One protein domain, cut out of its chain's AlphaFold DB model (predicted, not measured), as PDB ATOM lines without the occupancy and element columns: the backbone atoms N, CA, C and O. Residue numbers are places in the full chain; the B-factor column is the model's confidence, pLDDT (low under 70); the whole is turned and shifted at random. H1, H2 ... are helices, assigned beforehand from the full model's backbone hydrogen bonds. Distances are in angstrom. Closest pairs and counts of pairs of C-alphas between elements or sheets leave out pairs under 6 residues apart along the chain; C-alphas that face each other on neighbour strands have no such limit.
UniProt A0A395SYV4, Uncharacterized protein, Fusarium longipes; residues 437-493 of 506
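This is residues 437 to 493 of the 506 residues of an uncharacterized protein of Fusarium longipes (UniProt A0A395SYV4). Helix H1 is set off at one end of an elongated shape, and a long link leads from it to a helical hairpin of H2 and H3, with the short H4 beside that hairpin at the end of the printed part. The printed part has 57 residues, with four named helices in the order H1, H2, H3, H4 and no named strand; its class is all helix. It is compact, with a radius of gyration of the C-alphas of 11.7 A, and the C-alphas span 37 by 20 by 17 A.

H1, residues 437 to 448, touches no helix. It is apart from H2, residues 460 to 470, from H3, residues 476 to 483, and from H4, residues 490 to 493. H2 and H3 form a helical hairpin and touch; their closest C-alphas, those of Ala 466 and Ile 479, are 6.3 A apart. They run opposite ways at a steep tilt of 43 degrees. H3 and H4 only just touch, with 3 pairs of C-alphas within 8 A; the closest are those of Glu 476 and Leu 490, 6.3 A apart. H2 and H4 are near each other, with 6 pairs of C-alphas within 10 A. In H1, H2 and H3 every O i to N i+4 pair is within hydrogen-bond range; H4 is too short for such a pair, and its one O i to N i+3 pair is within range.

H1 begins at C-alpha 437, at (8.013, 32.921, 8.544), and is 16.5 A long from first to last C-alpha. H2 begins at C-alpha 460, at (23.490, 46.029, 4.635), and is 15.2 A long. H3 is 10.4 A long. H4 is 5.2 A long and ends at C-alpha 493, at (15.647, 51.639, -4.508).

The two C-alphas farthest apart, those of Asp 437 and Gly 473, are 37.6 A apart. The link from H1 to H2, with 11 residues, is long; that from H2 to H3 is tight and that from H3 to H4 is short. The printed part has no cut, its mean pLDDT is 91.5, and no printed residue is under 70.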
ATOM      1  N   ASP A 437       7.690  34.300   8.932       96.25
ATOM      2  CA  ASP A 437       8.013  32.921   8.544       96.25
ATOM      3  C   ASP A 437       8.159  32.815   7.015       96.25
ATOM      4  O   ASP A 437       9.182  32.363   6.515       96.25
ATOM      5  N   ARG A 438       7.214  33.391   6.256       95.62
ATOM      6  CA  ARG A 438       7.285  33.453   4.782       95.62
ATOM      7  C   ARG A 438       8.502  34.206   4.254       95.62
ATOM      8  O   ARG A 438       9.099  33.781   3.275       95.62
ATOM      9  N   LEU A 439       8.859  35.335   4.872       93.56
ATOM     10  CA  LEU A 439      10.051  36.096   4.481       93.56
ATOM     11  C   LEU A 439      11.344  35.333   4.791       93.56
ATOM     12  O   LEU A 439      12.340  35.536   4.101       93.56
ATOM     13  N   GLN A 440      11.335  34.470   5.811       92.69
ATOM     14  CA  GLN A 440      12.445  33.574   6.100       92.69
ATOM     15  C   GLN A 440      12.520  32.443   5.064       92.69
ATOM     16  O   GLN A 440      13.585  32.266   4.481       92.69
ATOM     17  N   ASP A 441      11.407  31.769   4.757       94.81
ATOM     18  CA  ASP A 441      11.339  30.738   3.708       94.81
ATOM     19  C   ASP A 441      11.830  31.282   2.349       94.81
ATOM     20  O   ASP A 441      12.677  30.674   1.691       94.81
ATOM     21  N   GLU A 442      11.357  32.472   1.949       92.94
ATOM     22  CA  GLU A 442      11.794  33.155   0.722       92.94
ATOM     23  C   GLU A 442      13.297  33.478   0.745       92.94
ATOM     24  O   GLU A 442      13.968  33.338  -0.277       92.94
ATOM     25  N   ALA A 443      13.849  33.896   1.890       89.94
ATOM     26  CA  ALA A 443      15.274  34.198   2.030       89.94
ATOM     27  C   ALA A 443      16.156  32.936   2.031       89.94
ATOM     28  O   ALA A 443      17.266  32.971   1.494       89.94
ATOM     29  N   GLU A 444      15.671  31.825   2.589       90.81
ATOM     30  CA  GLU A 444      16.339  30.521   2.549       90.81
ATOM     31  C   GLU A 444      16.328  29.932   1.126       90.81
ATOM     32  O   GLU A 444      17.361  29.434   0.668       90.81
ATOM     33  N   GLU A 445      15.232  30.081   0.369       90.75
ATOM     34  CA  GLU A 445      15.176  29.724  -1.058       90.75
ATOM     35  C   GLU A 445      16.147  30.575  -1.903       90.75
ATOM     36  O   GLU A 445      16.904  30.039  -2.721       90.75
ATOM     37  N   ASP A 446      16.185  31.894  -1.690       87.62
ATOM     38  CA  ASP A 446      17.124  32.809  -2.362       87.62
ATOM     39  C   ASP A 446      18.593  32.469  -2.024       87.62
ATOM     40  O   ASP A 446      19.487  32.588  -2.872       87.62
ATOM     41  N   PHE A 447      18.855  32.010  -0.792       86.56
ATOM     42  CA  PHE A 447      20.175  31.553  -0.353       86.56
ATOM     43  C   PHE A 447      20.553  30.198  -0.971       86.56
ATOM     44  O   PHE A 447      21.696  30.019  -1.390       86.56
ATOM     45  N   ALA A 448      19.611  29.261  -1.104       87.31
ATOM     46  CA  ALA A 448      19.835  27.984  -1.785       87.31
ATOM     47  C   ALA A 448      20.078  28.164  -3.299       87.31
ATOM     48  O   ALA A 448      20.929  27.491  -3.885       87.31
ATOM     49  N   ASN A 449      19.394  29.124  -3.929       85.50
ATOM     50  CA  ASN A 449      19.549  29.472  -5.347       85.50
ATOM     51  C   ASN A 449      20.753  30.397  -5.642       85.50
ATOM     52  O   ASN A 449      20.961  30.839  -6.783       85.50
ATOM     53  N   MET A 450      21.583  30.674  -4.632       77.75
ATOM     54  CA  MET A 450      22.725  31.583  -4.695       77.75
ATOM     55  C   MET A 450      23.783  31.144  -5.719       77.75
ATOM     56  O   MET A 450      24.702  30.378  -5.439       77.75
ATOM     57  N   GLY A 451      23.696  31.718  -6.918       74.44
ATOM     58  CA  GLY A 451      24.650  31.489  -8.004       74.44
ATOM     59  C   GLY A 451      24.022  31.386  -9.390       74.44
ATOM     60  O   GLY A 451      24.764  31.470 -10.365       74.44
ATOM     61  N   ARG A 452      22.691  31.236  -9.487       80.50
ATOM     62  CA  ARG A 452      21.974  31.181 -10.772       80.50
ATOM     63  C   ARG A 452      21.391  32.538 -11.180       80.50
ATOM     64  O   ARG A 452      21.852  33.099 -12.167       80.50
ATOM     65  N   ASP A 453      20.481  33.103 -10.383       80.38
ATOM     66  CA  ASP A 453      19.638  34.241 -10.817       80.38
ATOM     67  C   ASP A 453      19.905  35.583 -10.100       80.38
ATOM     68  O   ASP A 453      19.163  36.555 -10.262       80.38
ATOM     69  N   GLY A 454      20.997  35.659  -9.331       83.81
ATOM     70  CA  GLY A 454      21.331  36.815  -8.491       83.81
ATOM     71  C   GLY A 454      20.484  36.888  -7.213       83.81
ATOM     72  O   GLY A 454      19.402  36.316  -7.130       83.81
ATOM     73  N   ARG A 455      20.995  37.570  -6.184       88.94
ATOM     74  CA  ARG A 455      20.322  37.680  -4.876       88.94
ATOM     75  C   ARG A 455      19.269  38.790  -4.895       88.94
ATOM     76  O   ARG A 455      19.549  39.881  -5.401       88.94
ATOM     77  N   ARG A 456      18.092  38.541  -4.321       90.12
ATOM     78  CA  ARG A 456      17.020  39.532  -4.110       90.12
ATOM     79  C   ARG A 456      17.097  40.132  -2.712       90.12
ATOM     80  O   ARG A 456      16.913  41.336  -2.556       90.12
ATOM     81  N   PHE A 457      17.420  39.312  -1.713       90.19
ATOM     82  CA  PHE A 457      17.735  39.785  -0.366       90.19
ATOM     83  C   PHE A 457      19.194  40.262  -0.298       90.19
ATOM     84  O   PHE A 457      20.121  39.555  -0.702       90.19
ATOM     85  N   LEU A 458      19.398  41.486   0.197       90.88
ATOM     86  CA  LEU A 458      20.710  42.126   0.314       90.88
ATOM     87  C   LEU A 458      21.118  42.280   1.778       90.88
ATOM     88  O   LEU A 458      20.326  42.734   2.599       90.88
ATOM     89  N   ASP A 459      22.386  41.993   2.071       91.00
ATOM     90  CA  ASP A 459      23.017  42.442   3.312       91.00
ATOM     91  C   ASP A 459      23.256  43.964   3.264       91.00
ATOM     92  O   ASP A 459      23.546  44.540   2.208       91.00
ATOM     93  N   MET A 460      23.201  44.607   4.431       91.31
ATOM     94  CA  MET A 460      23.490  46.029   4.635       91.31
ATOM     95  C   MET A 460      24.844  46.433   4.040       91.31
ATOM     96  O   MET A 460      24.955  47.503   3.442       91.31
ATOM     97  N   ARG A 461      25.871  45.574   4.139       92.56
ATOM     98  CA  ARG A 461      27.194  45.841   3.545       92.56
ATOM     99  C   ARG A 461      27.137  45.871   2.018       92.56
ATOM    100  O   ARG A 461      27.653  46.802   1.407       92.56
ATOM    101  N   THR A 462      26.457  44.900   1.405       93.12
ATOM    102  CA  THR A 462      26.263  44.846  -0.052       93.12
ATOM    103  C   THR A 462      25.456  46.041  -0.557       93.12
ATOM    104  O   THR A 462      25.796  46.602  -1.598       93.12
ATOM    105  N   LEU A 463      24.439  46.479   0.191       93.62
ATOM    106  CA  LEU A 463      23.671  47.684  -0.126       93.62
ATOM    107  C   LEU A 463      24.542  48.950  -0.056       93.62
ATOM    108  O   LEU A 463      24.529  49.758  -0.981       93.62
ATOM    109  N   VAL A 464      25.339  49.102   1.006       93.38
ATOM    110  CA  VAL A 464      26.287  50.218   1.167       93.38
ATOM    111  C   VAL A 464      27.306  50.260   0.025       93.38
ATOM    112  O   VAL A 464      27.566  51.331  -0.524       93.38
ATOM    113  N   ASP A 465      27.855  49.117  -0.381       94.88
ATOM    114  CA  ASP A 465      28.808  49.063  -1.491       94.88
ATOM    115  C   ASP A 465      28.138  49.305  -2.854       94.88
ATOM    116  O   ASP A 465      28.735  49.955  -3.714       94.88
ATOM    117  N   ALA A 466      26.878  48.890  -3.037       94.25
ATOM    118  CA  ALA A 466      26.087  49.257  -4.212       94.25
ATOM    119  C   ALA A 466      25.887  50.778  -4.309       94.25
ATOM    120  O   ALA A 466      26.103  51.350  -5.378       94.25
ATOM    121  N   MET A 467      25.564  51.447  -3.194       92.94
ATOM    122  CA  MET A 467      25.447  52.910  -3.152       92.94
ATOM    123  C   MET A 467      26.791  53.589  -3.441       92.94
ATOM    124  O   MET A 467      26.851  54.443  -4.317       92.94
ATOM    125  N   LYS A 468      27.901  53.127  -2.846       93.00
ATOM    126  CA  LYS A 468      29.248  53.646  -3.163       93.00
ATOM    127  C   LYS A 468      29.647  53.465  -4.630       93.00
ATOM    128  O   LYS A 468      30.444  54.253  -5.134       93.00
ATOM    129  N   PHE A 469      29.170  52.425  -5.317       94.88
ATOM    130  CA  PHE A 469      29.386  52.280  -6.760       94.88
ATOM    131  C   PHE A 469      28.472  53.206  -7.577       94.88
ATOM    132  O   PHE A 469      28.934  53.764  -8.573       94.88
ATOM    133  N   ARG A 470      27.228  53.430  -7.135       92.75
ATOM    134  CA  ARG A 470      26.286  54.378  -7.754       92.75
ATOM    135  C   ARG A 470      26.789  55.820  -7.640       92.75
ATOM    136  O   ARG A 470      26.853  56.514  -8.645       92.75
ATOM    137  N   ASP A 471      27.277  56.214  -6.464       91.25
ATOM    138  CA  ASP A 471      27.880  57.528  -6.185       91.25
ATOM    139  C   ASP A 471      29.158  57.790  -7.016       91.25
ATOM    140  O   ASP A 471      29.559  58.935  -7.215       91.25
ATOM    141  N   ARG A 472      29.799  56.734  -7.544       93.38
ATOM    142  CA  ARG A 472      30.927  56.816  -8.495       93.38
ATOM    143  C   ARG A 472      30.486  56.903  -9.964       93.38
ATOM    144  O   ARG A 472      31.343  56.882 -10.843       93.38
ATOM    145  N   GLY A 473      29.182  56.955 -10.241       92.88
ATOM    146  CA  GLY A 473      28.623  57.000 -11.594       92.88
ATOM    147  C   GLY A 473      28.658  55.668 -12.352       92.88
ATOM    148  O   GLY A 473      28.569  55.669 -13.579       92.88
ATOM    149  N   ILE A 474      28.809  54.527 -11.666       96.12
ATOM    150  CA  ILE A 474      28.719  53.209 -12.317       96.12
ATOM    151  C   ILE A 474      27.235  52.919 -12.621       96.12
ATOM    152  O   ILE A 474      26.399  53.084 -11.730       96.12
ATOM    153  N   PRO A 475      26.869  52.484 -13.842       94.62
ATOM    154  CA  PRO A 475      25.475  52.207 -14.176       94.62
ATOM    155  C   PRO A 475      24.946  51.001 -13.389       94.62
ATOM    156  O   PRO A 475      25.640  50.000 -13.221       94.62
ATOM    157  N   GLU A 476      23.683  51.071 -12.956       94.94
ATOM    158  CA  GLU A 476      23.048  50.087 -12.059       94.94
ATOM    159  C   GLU A 476      23.238  48.630 -12.506       94.94
ATOM    160  O   GLU A 476      23.568  47.781 -11.685       94.94
ATOM    161  N   LYS A 477      23.136  48.354 -13.813       95.56
ATOM    162  CA  LYS A 477      23.318  47.010 -14.390       95.56
ATOM    163  C   LYS A 477      24.705  46.417 -14.122       95.56
ATOM    164  O   LYS A 477      24.819  45.223 -13.849       95.56
ATOM    165  N   ASP A 478      25.748  47.241 -14.178       96.88
ATOM    166  CA  ASP A 478      27.127  46.803 -13.947       96.88
ATOM    167  C   ASP A 478      27.379  46.597 -12.449       96.88
ATOM    168  O   ASP A 478      28.109  45.684 -12.060       96.88
ATOM    169  N   ILE A 479      26.734  47.401 -11.593       96.12
ATOM    170  CA  ILE A 479      26.747  47.215 -10.135       96.12
ATOM    171  C   ILE A 479      26.051  45.901  -9.765       96.12
ATOM    172  O   ILE A 479      26.605  45.112  -9.001       96.12
ATOM    173  N   GLU A 480      24.872  45.640 -10.335       95.56
ATOM    174  CA  GLU A 480      24.094  44.421 -10.100       95.56
ATOM    175  C   GLU A 480      24.870  43.174 -10.534       95.56
ATOM    176  O   GLU A 480      25.030  42.242  -9.742       95.56
ATOM    177  N   ALA A 481      25.463  43.191 -11.734       94.81
ATOM    178  CA  ALA A 481      26.328  42.115 -12.212       94.81
ATOM    179  C   ALA A 481      27.557  41.900 -11.306       94.81
ATOM    180  O   ALA A 481      27.896  40.762 -10.968       94.81
ATOM    181  N   LYS A 482      28.208  42.984 -10.865       95.25
ATOM    182  CA  LYS A 482      29.415  42.939 -10.024       95.25
ATOM    183  C   LYS A 482      29.147  42.430  -8.606       95.25
ATOM    184  O   LYS A 482      29.974  41.701  -8.061       95.25
ATOM    185  N   LEU A 483      28.010  42.798  -8.017       94.56
ATOM    186  CA  LEU A 483      27.596  42.379  -6.673       94.56
ATOM    187  C   LEU A 483      26.731  41.103  -6.671       94.56
ATOM    188  O   LEU A 483      26.349  40.632  -5.602       94.56
ATOM    189  N   ARG A 484      26.455  40.516  -7.847       93.00
ATOM    190  CA  ARG A 484      25.570  39.348  -8.047       93.00
ATOM    191  C   ARG A 484      24.161  39.561  -7.477       93.00
ATOM    192  O   ARG A 484      23.577  38.662  -6.869       93.00
ATOM    193  N   ILE A 485      23.635  40.761  -7.680       93.88
ATOM    194  CA  ILE A 485      22.285  41.181  -7.302       93.88
ATOM    195  C   ILE A 485      21.328  40.867  -8.462       93.88
ATOM    196  O   ILE A 485      21.741  40.887  -9.622       93.88
ATOM    197  N   GLN A 486      20.059  40.573  -8.169       93.56
ATOM    198  CA  GLN A 486      19.038  40.411  -9.207       93.56
ATOM    199  C   GLN A 486      18.936  41.688 -10.077       93.56
ATOM    200  O   GLN A 486      18.833  42.785  -9.522       93.56
ATOM    201  N   PRO A 487      18.916  41.583 -11.420       93.62
ATOM    202  CA  PRO A 487      18.835  42.752 -12.290       93.62
ATOM    203  C   PRO A 487      17.539  43.552 -12.088       93.62
ATOM    204  O   PRO A 487      16.441  42.991 -12.051       93.62
ATOM    205  N   GLY A 488      17.668  44.878 -12.000       93.19
ATOM    206  CA  GLY A 488      16.576  45.814 -11.727       93.19
ATOM    207  C   GLY A 488      16.171  45.927 -10.251       93.19
ATOM    208  O   GLY A 488      15.124  46.511  -9.962       93.19
ATOM    209  N   LEU A 489      16.952  45.385  -9.309       92.75
ATOM    210  CA  LEU A 489      16.728  45.583  -7.874       92.75
ATOM    211  C   LEU A 489      17.183  46.981  -7.424       92.75
ATOM    212  O   LEU A 489      16.479  47.620  -6.643       92.75
ATOM    213  N   LEU A 490      18.297  47.498  -7.956       93.06
ATOM    214  CA  LEU A 490      18.758  48.861  -7.659       93.06
ATOM    215  C   LEU A 490      17.790  49.917  -8.196       93.06
ATOM    216  O   LEU A 490      17.534  50.911  -7.521       93.06
ATOM    217  N   SER A 491      17.142  49.653  -9.331       91.00
ATOM    218  CA  SER A 491      16.103  50.537  -9.863       91.00
ATOM    219  C   SER A 491      14.852  50.609  -8.963       91.00
ATOM    220  O   SER A 491      14.111  51.590  -9.029       91.00
ATOM    221  N   LYS A 492      14.612  49.615  -8.086       91.81
ATOM    222  CA  LYS A 492      13.535  49.659  -7.071       91.81
ATOM    223  C   LYS A 492      13.890  50.506  -5.845       91.81
ATOM    224  O   LYS A 492      12.980  50.973  -5.169       91.81
ATOM    225  N   LEU A 493      15.178  50.744  -5.578       87.00
ATOM    226  CA  LEU A 493      15.647  51.639  -4.508       87.00
ATOM    227  C   LEU A 493      15.432  53.131  -4.837       87.00
ATOM    228  O   LEU A 493      15.828  53.997  -4.064       87.00
TER     229      LEU A 493